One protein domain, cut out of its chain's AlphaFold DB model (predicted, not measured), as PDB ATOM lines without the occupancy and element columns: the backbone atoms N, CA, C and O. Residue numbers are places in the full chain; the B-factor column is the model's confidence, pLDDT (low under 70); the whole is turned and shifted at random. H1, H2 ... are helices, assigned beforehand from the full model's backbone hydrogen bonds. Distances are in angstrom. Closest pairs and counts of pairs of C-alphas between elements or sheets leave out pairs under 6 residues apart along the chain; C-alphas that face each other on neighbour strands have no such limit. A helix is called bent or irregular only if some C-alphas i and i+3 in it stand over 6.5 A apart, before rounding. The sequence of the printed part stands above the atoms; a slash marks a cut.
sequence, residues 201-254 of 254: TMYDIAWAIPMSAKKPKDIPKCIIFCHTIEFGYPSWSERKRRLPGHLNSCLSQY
ATOM      1  N   THR A 201      -1.866  28.640  -0.103       83.50
ATOM      2  CA  THR A 201      -0.568  28.459  -0.757       83.50
ATOM      3  C   THR A 201       0.117  29.813  -0.898       83.50
ATOM      4  O   THR A 201      -0.474  30.755  -1.423       83.50
ATOM      5  N   MET A 202       1.360  29.917  -0.427       77.88
ATOM      6  CA  MET A 202       2.173  31.130  -0.530       77.88
ATOM      7  C   MET A 202       3.489  30.796  -1.229       77.88
ATOM      8  O   MET A 202       4.104  29.777  -0.928       77.88
ATOM      9  N   TYR A 203       3.905  31.647  -2.166       78.81
ATOM     10  CA  TYR A 203       5.100  31.414  -2.987       78.81
ATOM     11  C   TYR A 203       6.405  31.817  -2.295       78.81
ATOM     12  O   TYR A 203       7.480  31.404  -2.720       78.81
ATOM     13  N   ASP A 204       6.322  32.621  -1.234       79.69
ATOM     14  CA  ASP A 204       7.475  33.041  -0.453       79.69
ATOM     15  C   ASP A 204       7.139  33.201   1.040       79.69
ATOM     16  O   ASP A 204       6.009  32.989   1.486       79.69
ATOM     17  N   ILE A 205       8.152  33.580   1.821       81.12
ATOM     18  CA  ILE A 205       8.041  33.847   3.261       81.12
ATOM     19  C   ILE A 205       7.999  35.355   3.582       81.12
ATOM     20  O   ILE A 205       8.273  35.750   4.716       81.12
ATOM     21  N   ALA A 206       7.692  36.231   2.613       81.44
ATOM     22  CA  ALA A 206       7.675  37.684   2.840       81.44
ATOM     23  C   ALA A 206       6.591  38.137   3.802       81.44
ATOM     24  O   ALA A 206       6.791  39.087   4.553       81.44
ATOM     25  N   TRP A 207       5.480  37.415   3.820       84.44
ATOM     26  CA  TRP A 207       4.416  37.605   4.793       84.44
ATOM     27  C   TRP A 207       4.869  37.305   6.231       84.44
ATOM     28  O   TRP A 207       4.391  37.939   7.167       84.44
ATOM     29  N   ALA A 208       5.787  36.351   6.408       83.69
ATOM     30  CA  ALA A 208       6.266  35.906   7.711       83.69
ATOM     31  C   ALA A 208       7.348  36.837   8.272       83.69
ATOM     32  O   ALA A 208       7.437  37.039   9.480       83.69
ATOM     33  N   ILE A 209       8.160  37.427   7.388       81.88
ATOM     34  CA  ILE A 209       9.202  38.394   7.745       81.88
ATOM     35  C   ILE A 209       9.060  39.627   6.836       81.88
ATOM     36  O   ILE A 209       9.740  39.713   5.801       81.88
ATOM     37  N   PRO A 210       8.170  40.575   7.191       83.25
ATOM     38  CA  PRO A 210       7.906  41.745   6.365       83.25
ATOM     39  C   PRO A 210       9.106  42.692   6.355       83.25
ATOM     40  O   PRO A 210       9.574  43.133   7.402       83.25
ATOM     41  N   MET A 211       9.560  43.087   5.164       80.75
ATOM     42  CA  MET A 211      10.647  44.068   5.001       80.75
ATOM     43  C   MET A 211      10.296  45.459   5.555       80.75
ATOM     44  O   MET A 211      11.176  46.264   5.836       80.75
ATOM     45  N   SER A 212       9.003  45.745   5.715       86.25
ATOM     46  CA  SER A 212       8.476  46.979   6.301       86.25
ATOM     47  C   SER A 212       8.420  46.964   7.833       86.25
ATOM     48  O   SER A 212       8.023  47.973   8.421       86.25
ATOM     49  N   ALA A 213       8.792  45.858   8.491       87.44
ATOM     50  CA  ALA A 213       8.740  45.738   9.943       87.44
ATOM     51  C   ALA A 213       9.685  46.745  10.621       87.44
ATOM     52  O   ALA A 213      10.887  46.775  10.357       87.44
ATOM     53  N   LYS A 214       9.144  47.564  11.530       89.19
ATOM     54  CA  LYS A 214       9.907  48.565  12.304       89.19
ATOM     55  C   LYS A 214       9.978  48.206  13.783       89.19
ATOM     56  O   LYS A 214      10.903  48.621  14.484       89.19
ATOM     57  N   LYS A 215       9.000  47.452  14.280       91.56
ATOM     58  CA  LYS A 215       8.849  47.049  15.680       91.56
ATOM     59  C   LYS A 215       8.627  45.533  15.760       91.56
ATOM     60  O   LYS A 215       8.056  44.965  14.833       91.56
ATOM     61  N   PRO A 216       8.972  44.872  16.882       88.19
ATOM     62  CA  PRO A 216       8.770  43.425  17.044       88.19
ATOM     63  C   PRO A 216       7.336  42.954  16.776       88.19
ATOM     64  O   PRO A 216       7.122  41.882  16.226       88.19
ATOM     65  N   LYS A 217       6.344  43.781  17.126       90.62
ATOM     66  CA  LYS A 217       4.917  43.505  16.898       90.62
ATOM     67  C   LYS A 217       4.505  43.453  15.421       90.62
ATOM     68  O   LYS A 217       3.423  42.961  15.133       90.62
ATOM     69  N   ASP A 218       5.332  43.989  14.523       89.19
ATOM     70  CA  ASP A 218       5.070  43.997  13.083       89.19
ATOM     71  C   ASP A 218       5.446  42.644  12.446       89.19
ATOM     72  O   ASP A 218       5.052  42.362  11.318       89.19
ATOM     73  N   ILE A 219       6.201  41.802  13.166       88.12
ATOM     74  CA  ILE A 219       6.574  40.454  12.738       88.12
ATOM     75  C   ILE A 219       5.548  39.468  13.320       88.12
ATOM     76  O   ILE A 219       5.422  39.366  14.548       88.12
ATOM     77  N   PRO A 220       4.797  38.733  12.482       88.44
ATOM     78  CA  PRO A 220       3.846  37.748  12.970       88.44
ATOM     79  C   PRO A 220       4.571  36.611  13.699       88.44
ATOM     80  O   PRO A 220       5.647  36.165  13.308       88.44
ATOM     81  N   LYS A 221       3.946  36.088  14.757       89.50
ATOM     82  CA  LYS A 221       4.423  34.860  15.402       89.50
ATOM     83  C   LYS A 221       4.115  33.679  14.488       89.50
ATOM     84  O   LYS A 221       2.979  33.215  14.447       89.50
ATOM     85  N   CYS A 222       5.124  33.196  13.779       88.31
ATOM     86  CA  CYS A 222       5.005  32.075  12.855       88.31
ATOM     87  C   CYS A 222       6.129  31.058  13.066       88.31
ATOM     88  O   CYS A 222       7.221  31.401  13.517       88.31
ATOM     89  N   ILE A 223       5.859  29.811  12.694       88.12
ATOM     90  CA  ILE A 223       6.870  28.763  12.550       88.12
ATOM     91  C   ILE A 223       6.941  28.445  11.062       88.12
ATOM     92  O   ILE A 223       5.907  28.212  10.436       88.12
ATOM     93  N   ILE A 224       8.148  28.459  10.505       86.06
ATOM     94  CA  ILE A 224       8.401  28.108   9.109       86.06
ATOM     95  C   ILE A 224       9.104  26.757   9.115       86.06
ATOM     96  O   ILE A 224      10.181  26.626   9.691       86.06
ATOM     97  N   PHE A 225       8.485  25.764   8.483       87.25
ATOM     98  CA  PHE A 225       9.107  24.468   8.247       87.25
ATOM     99  C   PHE A 225       9.753  24.473   6.864       87.25
ATOM    100  O   PHE A 225       9.151  24.931   5.893       87.25
ATOM    101  N   CYS A 226      10.977  23.964   6.773       85.44
ATOM    102  CA  CYS A 226      11.691  23.788   5.514       85.44
ATOM    103  C   CYS A 226      12.043  22.314   5.352       85.44
ATOM    104  O   CYS A 226      12.389  21.657   6.329       85.44
ATOM    105  N   HIS A 227      11.973  21.809   4.119       84.19
ATOM    106  CA  HIS A 227      12.295  20.410   3.832       84.19
ATOM    107  C   HIS A 227      13.749  20.061   4.153       84.19
ATOM    108  O   HIS A 227      14.022  18.963   4.622       84.19
ATOM    109  N   THR A 228      14.675  20.987   3.904       84.88
ATOM    110  CA  THR A 228      16.102  20.793   4.167       84.88
ATOM    111  C   THR A 228      16.709  22.041   4.793       84.88
ATOM    112  O   THR A 228      16.233  23.166   4.587       84.88
ATOM    113  N   ILE A 229      17.801  21.841   5.535       83.25
ATOM    114  CA  ILE A 229      18.611  22.932   6.095       83.25
ATOM    115  C   ILE A 229      19.150  23.818   4.965       83.25
ATOM    116  O   ILE A 229      19.089  25.043   5.063       83.25
ATOM    117  N   GLU A 230      19.605  23.209   3.868       84.12
ATOM    118  CA  GLU A 230      20.152  23.902   2.695       84.12
ATOM    119  C   GLU A 230      19.144  24.839   2.024       84.12
ATOM    120  O   GLU A 230      19.525  25.900   1.541       84.12
ATOM    121  N   PHE A 231      17.855  24.490   2.025       81.94
ATOM    122  CA  PHE A 231      16.813  25.346   1.461       81.94
ATOM    123  C   PHE A 231      16.385  26.460   2.430       81.94
ATOM    124  O   PHE A 231      16.190  27.616   2.041       81.94
ATOM    125  N   GLY A 232      16.235  26.120   3.714       82.38
ATOM    126  CA  GLY A 232      15.748  27.055   4.729       82.38
ATOM    127  C   GLY A 232      16.772  28.120   5.123       82.38
ATOM    128  O   GLY A 232      16.423  29.295   5.269       82.38
ATOM    129  N   TYR A 233      18.042  27.733   5.268       84.81
ATOM    130  CA  TYR A 233      19.075  28.597   5.837       84.81
ATOM    131  C   TYR A 233      19.407  29.835   4.987       84.81
ATOM    132  O   TYR A 233      19.469  30.926   5.564       84.81
ATOM    133  N   PRO A 234      19.569  29.751   3.649       84.69
ATOM    134  CA  PRO A 234      19.809  30.933   2.820       84.69
ATOM    135  C   PRO A 234      18.635  31.918   2.871       84.69
ATOM    136  O   PRO A 234      18.839  33.116   3.069       84.69
ATOM    137  N   SER A 235      17.404  31.402   2.779       79.00
ATOM    138  CA  SER A 235      16.169  32.196   2.828       79.00
ATOM    139  C   SER A 235      16.007  32.934   4.161       79.00
ATOM    140  O   SER A 235      15.624  34.106   4.189       79.00
ATOM    141  N   TRP A 236      16.333  32.268   5.270       83.75
ATOM    142  CA  TRP A 236      16.337  32.864   6.605       83.75
ATOM    143  C   TRP A 236      17.457  33.901   6.772       83.75
ATOM    144  O   TRP A 236      17.201  35.024   7.212       83.75
ATOM    145  N   SER A 237      18.684  33.549   6.379       84.38
ATOM    146  CA  SER A 237      19.875  34.390   6.544       84.38
ATOM    147  C   SER A 237      19.758  35.703   5.776       84.38
ATOM    148  O   SER A 237      20.067  36.767   6.314       84.38
ATOM    149  N   GLU A 238      19.273  35.643   4.535       83.50
ATOM    150  CA  GLU A 238      19.095  36.826   3.696       83.50
ATOM    151  C   GLU A 238      18.052  37.780   4.287       83.50
ATOM    152  O   GLU A 238      18.288  38.985   4.381       83.50
ATOM    153  N   ARG A 239      16.915  37.258   4.763       80.31
ATOM    154  CA  ARG A 239      15.871  38.097   5.368       80.31
ATOM    155  C   ARG A 239      16.288  38.677   6.710       80.31
ATOM    156  O   ARG A 239      16.016  39.846   6.961       80.31
ATOM    157  N   LYS A 240      17.000  37.906   7.538       83.12
ATOM    158  CA  LYS A 240      17.574  38.409   8.789       83.12
ATOM    159  C   LYS A 240      18.554  39.554   8.533       83.12
ATOM    160  O   LYS A 240      18.477  40.571   9.207       83.12
ATOM    161  N   ARG A 241      19.429  39.441   7.523       85.00
ATOM    162  CA  ARG A 241      20.379  40.512   7.164       85.00
ATOM    163  C   ARG A 241      19.676  41.819   6.785       85.00
ATOM    164  O   ARG A 241      20.206  42.893   7.044       85.00
ATOM    165  N   ARG A 242      18.503  41.726   6.158       81.19
ATOM    166  CA  ARG A 242      17.746  42.884   5.671       81.19
ATOM    167  C   ARG A 242      16.799  43.505   6.704       81.19
ATOM    168  O   ARG A 242      16.249  44.572   6.436       81.19
ATOM    169  N   LEU A 243      16.594  42.871   7.859       84.44
ATOM    170  CA  LEU A 243      15.830  43.465   8.952       84.44
ATOM    171  C   LEU A 243      16.659  44.518   9.704       84.44
ATOM    172  O   LEU A 243      17.873  44.366   9.849       84.44
ATOM    173  N   PRO A 244      16.009  45.554  10.265       86.12
ATOM    174  CA  PRO A 244      16.644  46.434  11.235       86.12
ATOM    175  C   PRO A 244      17.308  45.637  12.365       86.12
ATOM    176  O   PRO A 244      16.697  44.731  12.934       86.12
ATOM    177  N   GLY A 245      18.547  45.990  12.722       84.75
ATOM    178  CA  GLY A 245      19.370  45.195  13.641       84.75
ATOM    179  C   GLY A 245      18.721  44.912  15.002       84.75
ATOM    180  O   GLY A 245      18.901  43.824  15.550       84.75
ATOM    181  N   HIS A 246      17.898  45.833  15.518       88.69
ATOM    182  CA  HIS A 246      17.166  45.655  16.780       88.69
ATOM    183  C   HIS A 246      16.051  44.600  16.713       88.69
ATOM    184  O   HIS A 246      15.568  44.167  17.756       88.69
ATOM    185  N   LEU A 247      15.641  44.174  15.514       88.12
ATOM    186  CA  LEU A 247      14.639  43.127  15.298       88.12
ATOM    187  C   LEU A 247      15.254  41.736  15.111       88.12
ATOM    188  O   LEU A 247      14.523  40.749  15.117       88.12
ATOM    189  N   ASN A 248      16.580  41.616  15.003       83.69
ATOM    190  CA  ASN A 248      17.238  40.325  14.776       83.69
ATOM    191  C   ASN A 248      17.009  39.309  15.901       83.69
ATOM    192  O   ASN A 248      17.030  38.108  15.643       83.69
ATOM    193  N   SER A 249      16.763  39.776  17.127       85.56
ATOM    194  CA  SER A 249      16.406  38.935  18.275       85.56
ATOM    195  C   SER A 249      14.997  38.337  18.182       85.56
ATOM    196  O   SER A 249      14.685  37.399  18.909       85.56
ATOM    197  N   CYS A 250      14.145  38.847  17.285       85.12
ATOM    198  CA  CYS A 250      12.798  38.322  17.058       85.12
ATOM    199  C   CYS A 250      12.802  37.047  16.198       85.12
ATOM    200  O   CYS A 250      11.781  36.369  16.116       85.12
ATOM    201  N   LEU A 251      13.932  36.719  15.562       84.69
ATOM    202  CA  LEU A 251      14.100  35.536  14.723       84.69
ATOM    203  C   LEU A 251      15.018  34.526  15.413       84.69
ATOM    204  O   LEU A 251      16.145  34.845  15.787       84.69
ATOM    205  N   SER A 252      14.555  33.285  15.533       83.88
ATOM    206  CA  SER A 252      15.331  32.156  16.058       83.88
ATOM    207  C   SER A 252      15.296  30.995  15.070       83.88
ATOM    208  O   SER A 252      14.304  30.814  14.366       83.88
ATOM    209  N   GLN A 253      16.389  30.237  15.016       80.88
ATOM    210  CA  GLN A 253      16.505  28.990  14.262       80.88
ATOM    211  C   GLN A 253      16.738  27.861  15.270       80.88
ATOM    212  O   GLN A 253      17.500  28.049  16.221       80.88
ATOM    213  N   TYR A 254      16.058  26.738  15.064       69.56
ATOM    214  CA  TYR A 254      16.146  25.527  15.878       69.56
ATOM    215  C   TYR A 254      16.497  24.338  14.995       69.56
ATOM    216  O   TYR A 254      16.131  24.393  13.797       69.56
TER     217      TYR A 254
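What this domain is: This is residues 201 to 254 of the 254 residues of the protein "Helicase ATP-binding domain-containing protein" of Neolentinus lepideus HHB14362 ss-1 (UniProt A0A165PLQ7). With little regular structure, a long coiled stretch, residues 201 to 228, lies over one side of the helix H1, and after a sharp turn the short helix H2 and the tail, residues 251 to 254, fold back. The printed part has 54 residues, with H1 then H2, no named strand, and 20 residues in named elements; the class is all helix. It is compact, with a radius of gyration of the C-alphas of 10.9 A and spans of 29 by 22 by 17 A.

How they stand to each other: H1, residues 229 to 242, and H2, residues 245 to 250, are close but not clearly touching; their closest C-alphas, of Lys 240 and Asn 248, are 6.3 A apart. They run opposite ways at a steep tilt of 41 degrees. O i to N i+4 pairs are within hydrogen-bond range in 8 of 10 for H1 and 0 of 2 for H2, where 2 of 3 O i to N i+3 pairs are.

Where its parts are: C-alpha 201 is at (-0.568, 28.459, -0.757). H1 runs 20.0 A from C-alpha 229 at (18.611, 22.932, 6.095). H2 runs 10.1 A to C-alpha 250 at (12.798, 38.322, 17.058) and is only just irregular: C-alphas 246 and 249 are 6.9 A apart.

The domain as a whole: The two farthest C-alphas, of Thr 201 and His 246, are 30.3 A apart. The printed part has no cut, and H1 to H2 is a tight link. Residue 254, the chain's last, has pLDDT under 70.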